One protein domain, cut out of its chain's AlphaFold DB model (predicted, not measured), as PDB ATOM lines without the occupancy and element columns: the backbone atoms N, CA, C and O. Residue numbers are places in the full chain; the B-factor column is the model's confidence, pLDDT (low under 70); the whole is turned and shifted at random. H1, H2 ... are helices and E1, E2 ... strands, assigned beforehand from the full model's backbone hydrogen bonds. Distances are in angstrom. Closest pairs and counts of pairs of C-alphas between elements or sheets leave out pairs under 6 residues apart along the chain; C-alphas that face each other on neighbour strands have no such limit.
ATOM      1  N   MET A  28     -90.560  26.608  41.086       94.88
ATOM      2  CA  MET A  28     -89.327  25.885  40.796       94.88
ATOM      3  C   MET A  28     -88.776  25.212  42.052       94.88
ATOM      4  O   MET A  28     -88.761  25.803  43.130       94.88
ATOM      5  N   LEU A  29     -88.280  23.991  41.884       97.56
ATOM      6  CA  LEU A  29     -87.589  23.196  42.888       97.56
ATOM      7  C   LEU A  29     -86.184  22.876  42.387       97.56
ATOM      8  O   LEU A  29     -85.998  22.514  41.222       97.56
ATOM      9  N   ASN A  30     -85.192  22.971  43.267       98.38
ATOM     10  CA  ASN A  30     -83.819  22.625  42.924       98.38
ATOM     11  C   ASN A  30     -83.452  21.244  43.473       98.38
ATOM     12  O   ASN A  30     -83.878  20.848  44.561       98.38
ATOM     13  N   VAL A  31     -82.634  20.524  42.712       98.31
ATOM     14  CA  VAL A  31     -81.903  19.340  43.177       98.31
ATOM     15  C   VAL A  31     -80.442  19.562  42.810       98.31
ATOM     16  O   VAL A  31     -80.055  19.460  41.640       98.31
ATOM     17  N   GLY A  32     -79.636  19.956  43.795       97.69
ATOM     18  CA  GLY A  32     -78.302  20.488  43.538       97.69
ATOM     19  C   GLY A  32     -78.375  21.695  42.597       97.69
ATOM     20  O   GLY A  32     -79.149  22.621  42.810       97.69
ATOM     21  N   LYS A  33     -77.595  21.672  41.512       97.75
ATOM     22  CA  LYS A  33     -77.577  22.756  40.511       97.75
ATOM     23  C   LYS A  33     -78.709  22.670  39.484       97.75
ATOM     24  O   LYS A  33     -78.797  23.562  38.644       97.75
ATOM     25  N   THR A  34     -79.500  21.600  39.475       97.94
ATOM     26  CA  THR A  34     -80.539  21.381  38.462       97.94
ATOM     27  C   THR A  34     -81.856  22.003  38.899       97.94
ATOM     28  O   THR A  34     -82.289  21.822  40.036       97.94
ATOM     29  N   HIS A  35     -82.486  22.715  37.970       97.12
ATOM     30  CA  HIS A  35     -83.703  23.484  38.179       97.12
ATOM     31  C   HIS A  35     -84.898  22.779  37.536       97.12
ATOM     32  O   HIS A  35     -84.915  22.557  36.321       97.12
ATOM     33  N   TRP A  36     -85.902  22.463  38.346       97.69
ATOM     34  CA  TRP A  36     -87.124  21.789  37.920       97.69
ATOM     35  C   TRP A  36     -88.319  22.697  38.134       97.69
ATOM     36  O   TRP A  36     -88.530  23.185  39.240       97.69
ATOM     37  N   THR A  37     -89.131  22.898  37.112       97.25
ATOM     38  CA  THR A  37     -90.450  23.524  37.247       97.25
ATOM     39  C   THR A  37     -91.505  22.436  37.361       97.25
ATOM     40  O   THR A  37     -91.330  21.317  36.868       97.25
ATOM     41  N   VAL A  38     -92.588  22.742  38.072       97.88
ATOM     42  CA  VAL A  38     -93.592  21.738  38.430       97.88
ATOM     43  C   VAL A  38     -95.010  22.237  38.232       97.88
ATOM     44  O   VAL A  38     -95.291  23.434  38.282       97.88
ATOM     45  N   CYS A  39     -95.926  21.289  38.061       97.81
ATOM     46  CA  CYS A  39     -97.340  21.497  38.318       97.81
ATOM     47  C   CYS A  39     -97.828  20.437  39.303       97.81
ATOM     48  O   CYS A  39     -97.939  19.258  38.962       97.81
ATOM     49  N   HIS A  40     -98.153  20.858  40.519       97.88
ATOM     50  CA  HIS A  40     -98.655  20.010  41.592       97.88
ATOM     51  C   HIS A  40    -100.039  19.438  41.269       97.88
ATOM     52  O   HIS A  40    -100.326  18.298  41.627       97.88
ATOM     53  N   THR A  41    -100.874  20.202  40.553       98.00
ATOM     54  CA  THR A  41    -102.233  19.771  40.169       98.00
ATOM     55  C   THR A  41    -102.202  18.552  39.245       98.00
ATOM     56  O   THR A  41    -102.939  17.596  39.468       98.00
ATOM     57  N   HIS A  42    -101.326  18.563  38.235       98.31
ATOM     58  CA  HIS A  42    -101.209  17.473  37.258       98.31
ATOM     59  C   HIS A  42    -100.077  16.493  37.571       98.31
ATOM     60  O   HIS A  42     -99.933  15.502  36.868       98.31
ATOM     61  N   LYS A  43     -99.290  16.756  38.624       98.38
ATOM     62  CA  LYS A  43     -98.117  15.967  39.025       98.38
ATOM     63  C   LYS A  43     -97.142  15.744  37.870       98.38
ATOM     64  O   LYS A  43     -96.692  14.629  37.627       98.38
ATOM     65  N   VAL A  44     -96.810  16.824  37.171       98.62
ATOM     66  CA  VAL A  44     -95.810  16.818  36.100       98.62
ATOM     67  C   VAL A  44     -94.653  17.741  36.453       98.62
ATOM     68  O   VAL A  44     -94.831  18.725  37.184       98.62
ATOM     69  N   ARG A  45     -93.470  17.432  35.932       98.38
ATOM     70  CA  ARG A  45     -92.248  18.221  36.094       98.38
ATOM     71  C   ARG A  45     -91.500  18.333  34.770       98.38
ATOM     72  O   ARG A  45     -91.627  17.471  33.903       98.38
ATOM     73  N   TRP A  46     -90.694  19.376  34.637       98.25
ATOM     74  CA  TRP A  46     -89.765  19.527  33.522       98.25
ATOM     75  C   TRP A  46     -88.500  20.255  33.979       98.25
ATOM     76  O   TRP A  46     -88.536  21.123  34.853       98.25
ATOM     77  N   SER A  47     -87.358  19.860  33.418       97.19
ATOM     78  CA  SER A  47     -86.077  20.513  33.687       97.19
ATOM     79  C   SER A  47     -85.923  21.717  32.773       97.19
ATOM     80  O   SER A  47     -86.084  21.599  31.558       97.19
ATOM     81  N   ILE A  48     -85.569  22.863  33.349       95.19
ATOM     82  CA  ILE A  48     -85.249  24.071  32.573       95.19
ATOM     83  C   ILE A  48     -83.743  24.239  32.372       95.19
ATOM     84  O   ILE A  48     -83.318  25.139  31.658       95.19
ATOM     85  N   GLY A  49     -82.930  23.369  32.977       95.31
ATOM     86  CA  GLY A  49     -81.476  23.376  32.866       95.31
ATOM     87  C   GLY A  49     -80.775  23.298  34.219       95.31
ATOM     88  O   GLY A  49     -81.381  23.049  35.262       95.31
ATOM     89  N   SER A  50     -79.457  23.485  34.205       96.69
ATOM     90  CA  SER A  50     -78.626  23.451  35.411       96.69
ATOM     91  C   SER A  50     -77.750  24.693  35.512       96.69
ATOM     92  O   SER A  50     -77.234  25.169  34.505       96.69
ATOM     93  N   ASN A  51     -77.546  25.181  36.737       95.31
ATOM     94  CA  ASN A  51     -76.724  26.350  37.054       95.31
ATOM     95  C   ASN A  51     -77.185  27.636  36.336       95.31
ATOM     96  O   ASN A  51     -76.363  28.487  36.003       95.31
ATOM     97  N   LEU A  52     -78.495  27.766  36.104       93.44
ATOM     98  CA  LEU A  52     -79.106  28.955  35.501       93.44
ATOM     99  C   LEU A  52     -79.342  30.054  36.537       93.44
ATOM    100  O   LEU A  52     -79.220  31.237  36.232       93.44
ATOM    101  N   PHE A  53     -79.625  29.661  37.778       90.81
ATOM    102  CA  PHE A  53     -79.857  30.569  38.895       90.81
ATOM    103  C   PHE A  53     -78.923  30.242  40.059       90.81
ATOM    104  O   PHE A  53     -78.427  29.124  40.184       90.81
ATOM    105  N   SER A  54     -78.675  31.214  40.936       94.12
ATOM    106  CA  SER A  54     -77.803  31.042  42.107       94.12
ATOM    107  C   SER A  54     -78.539  30.589  43.372       94.12
ATOM    108  O   SER A  54     -77.873  30.258  44.350       94.12
ATOM    109  N   GLY A  55     -79.879  30.543  43.359       91.62
ATOM    110  CA  GLY A  55     -80.709  30.251  44.538       91.62
ATOM    111  C   GLY A  55     -80.388  28.919  45.223       91.62
ATOM    112  O   GLY A  55     -80.354  28.872  46.448       91.62
ATOM    113  N   TRP A  56     -80.024  27.889  44.451       95.44
ATOM    114  CA  TRP A  56     -79.634  26.571  44.973       95.44
ATOM    115  C   TRP A  56     -78.449  26.619  45.947       95.44
ATOM    116  O   TRP A  56     -78.290  25.722  46.762       95.44
ATOM    117  N   ARG A  57     -77.605  27.659  45.890       97.06
ATOM    118  CA  ARG A  57     -76.450  27.802  46.797       97.06
ATOM    119  C   ARG A  57     -76.847  28.108  48.239       97.06
ATOM    120  O   ARG A  57     -76.009  27.976  49.121       97.06
ATOM    121  N   ASN A  58     -78.083  28.549  48.451       97.44
ATOM    122  CA  ASN A  58     -78.631  28.847  49.770       97.44
ATOM    123  C   ASN A  58     -79.447  27.674  50.337       97.44
ATOM    124  O   ASN A  58     -80.043  27.814  51.401       97.44
ATOM    125  N   GLU A  59     -79.516  26.556  49.615       97.31
ATOM    126  CA  GLU A  59     -80.232  25.346  50.011       97.31
ATOM    127  C   GLU A  59     -79.265  24.279  50.530       97.31
ATOM    128  O   GLU A  59     -78.058  24.321  50.275       97.31
ATOM    129  N   THR A  60     -79.816  23.317  51.260       98.25
ATOM    130  CA  THR A  60     -79.088  22.192  51.859       98.25
ATOM    131  C   THR A  60     -79.302  20.887  51.087       98.25
ATOM    132  O   THR A  60     -80.203  20.780  50.251       98.25
ATOM    133  N   GLU A  61     -78.504  19.857  51.385       97.81
ATOM    134  CA  GLU A  61     -78.724  18.516  50.821       97.81
ATOM    135  C   GLU A  61     -80.082  17.943  51.245       97.81
ATOM    136  O   GLU A  61     -80.746  17.283  50.447       97.81
ATOM    137  N   GLU A  62     -80.549  18.257  52.455       98.44
ATOM    138  CA  GLU A  62     -81.864  17.865  52.956       98.44
ATOM    139  C   GLU A  62     -83.005  18.516  52.159       98.44
ATOM    140  O   GLU A  62     -84.033  17.879  51.900       98.44
ATOM    141  N   ASP A  63     -82.836  19.772  51.731       98.31
ATOM    142  CA  ASP A  63     -83.789  20.441  50.841       98.31
ATOM    143  C   ASP A  63     -83.847  19.743  49.483       98.31
ATOM    144  O   ASP A  63     -84.937  19.458  48.974       98.31
ATOM    145  N   TRP A  64     -82.687  19.397  48.924       98.50
ATOM    146  CA  TRP A  64     -82.603  18.692  47.647       98.50
ATOM    147  C   TRP A  64     -83.154  17.275  47.729       98.50
ATOM    148  O   TRP A  64     -83.823  16.830  46.798       98.50
ATOM    149  N   GLU A  65     -82.927  16.564  48.831       98.50
ATOM    150  CA  GLU A  65     -83.475  15.227  49.036       98.50
ATOM    151  C   GLU A  65     -85.004  15.280  49.153       98.50
ATOM    152  O   GLU A  65     -85.704  14.482  48.524       98.50
ATOM    153  N   ARG A  66     -85.545  16.252  49.898       98.50
ATOM    154  CA  ARG A  66     -86.994  16.488  49.992       98.50
ATOM    155  C   ARG A  66     -87.600  16.804  48.625       98.50
ATOM    156  O   ARG A  66     -88.619  16.213  48.264       98.50
ATOM    157  N   ASN A  67     -86.962  17.682  47.854       98.56
ATOM    158  CA  ASN A  67     -87.397  18.026  46.502       98.56
ATOM    159  C   ASN A  67     -87.325  16.809  45.571       98.56
ATOM    160  O   ASN A  67     -88.289  16.522  44.871       98.56
ATOM    161  N   SER A  68     -86.232  16.047  45.611       98.44
ATOM    162  CA  SER A  68     -86.048  14.823  44.822       98.44
ATOM    163  C   SER A  68     -87.133  13.781  45.120       98.44
ATOM    164  O   SER A  68     -87.733  13.226  44.197       98.44
ATOM    165  N   LYS A  69     -87.469  13.576  46.402       98.56
ATOM    166  CA  LYS A  69     -88.564  12.690  46.833       98.56
ATOM    167  C   LYS A  69     -89.934  13.156  46.344       98.56
ATOM    168  O   LYS A  69     -90.753  12.324  45.977       98.56
ATOM    169  N   LEU A  70     -90.202  14.462  46.341       98.56
ATOM    170  CA  LEU A  70     -91.451  14.996  45.795       98.56
ATOM    171  C   LEU A  70     -91.510  14.803  44.275       98.56
ATOM    172  O   LEU A  70     -92.503  14.309  43.743       98.56
ATOM    173  N   LEU A  71     -90.430  15.172  43.588       98.44
ATOM    174  CA  LEU A  71     -90.328  15.105  42.138       98.44
ATOM    175  C   LEU A  71     -90.404  13.663  41.630       98.44
ATOM    176  O   LEU A  71     -90.876  13.468  40.517       98.44
ATOM    177  N   SER A  72     -89.945  12.655  42.378       98.31
ATOM    178  CA  SER A  72     -90.009  11.249  41.943       98.31
ATOM    179  C   SER A  72     -91.438  10.720  41.786       98.31
ATOM    180  O   SER A  72     -91.648   9.729  41.090       98.31
ATOM    181  N   ALA A  73     -92.422  11.391  42.388       98.25
ATOM    182  CA  ALA A  73     -93.834  11.086  42.209       98.25
ATOM    183  C   ALA A  73     -94.452  11.766  40.972       98.25
ATOM    184  O   ALA A  73     -95.653  11.601  40.745       98.25
ATOM    185  N   TYR A  74     -93.692  12.598  40.247       98.56
ATOM    186  CA  TYR A  74     -94.181  13.401  39.122       98.56
ATOM    187  C   TYR A  74     -93.667  12.840  37.800       98.56
ATOM    188  O   TYR A  74     -92.553  12.322  37.722       98.56
ATOM    189  N   GLU A  75     -94.474  12.976  36.756       98.56
ATOM    190  CA  GLU A  75     -94.113  12.563  35.403       98.56
ATOM    191  C   GLU A  75     -93.237  13.622  34.720       98.56
ATOM    192  O   GLU A  75     -93.515  14.821  34.794       98.56
ATOM    193  N   ASP A  76     -92.173  13.173  34.052       98.38
ATOM    194  CA  ASP A  76     -91.329  14.025  33.216       98.38
ATOM    195  C   ASP A  76     -92.040  14.341  31.899       98.38
ATOM    196  O   ASP A  76     -92.369  13.440  31.127       98.38
ATOM    197  N   VAL A  77     -92.248  15.627  31.619       98.31
ATOM    198  CA  VAL A  77     -92.925  16.093  30.400       98.31
ATOM    199  C   VAL A  77     -92.117  17.170  29.687       98.31
ATOM    200  O   VAL A  77     -91.253  17.820  30.272       98.31
TER     201      VAL A  77
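This is residues 28 to 77 of the 96 residues of an uncharacterized protein of Rhizobium sp. BK619 (UniProt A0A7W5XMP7). A small, twisted three-stranded meander, each strand the antiparallel neighbour of the one before, has the helix H2 packed over one face, slanting over E1 and E2, which makes two layers. The short helix H1 only grazes the sheet, and the tail after H2 folds back to pair residues 75 to 76 with residues 44 to 45 of E3, parallel. The 50 printed residues hold E1, E2, E3, H1 and H2 in that order; the sheet order is E1 - E2 - E3, and the class is mixed, helices and strands. The whole is compact, radius of gyration of the C-alphas 10.3 A, spanning 28 by 21 by 13 A.

Start with E1, residues 28 to 31, and E2, residues 34 to 39: they form a hairpin, with N 29 and O 36 at 2.8 A. E2 and E3, residues 44 to 50, form the next hairpin, with N 37 and O 46 at 2.9 A. The sheet is only just strongly twisted, its C-alphas up to 4.0 A off the best plane. H1, residues 55 to 58, only grazes it; the closest C-alphas of E1 and H1 are those of Asn 30 and Trp 56, 6.1 A apart. H2, residues 61 to 71, is on the sheet at a height of 9.0 A, over E1 and E2, only just slantwise to the strands at 57 degrees to E1 on the local plane. The closest C-alphas of E1 and H2 are those of Val 31 and Trp 64, 4.6 A apart. Every O i to N i+4 pair of H2 is within hydrogen-bond range; H1 is too short for one.

Find C-alpha 28 at (-89.327, 25.885, 40.796), where E1 begins. E2 runs 16.8 A and E3 18.4 A. H2 runs 14.9 A to C-alpha 71 at (-90.328, 15.105, 42.138).

Look at His 42 and Arg 57 for the farthest C-alphas, 28.5 A apart. The printed part has no cut, its four links between named elements are tight, and no printed residue is under 70 in pLDDT.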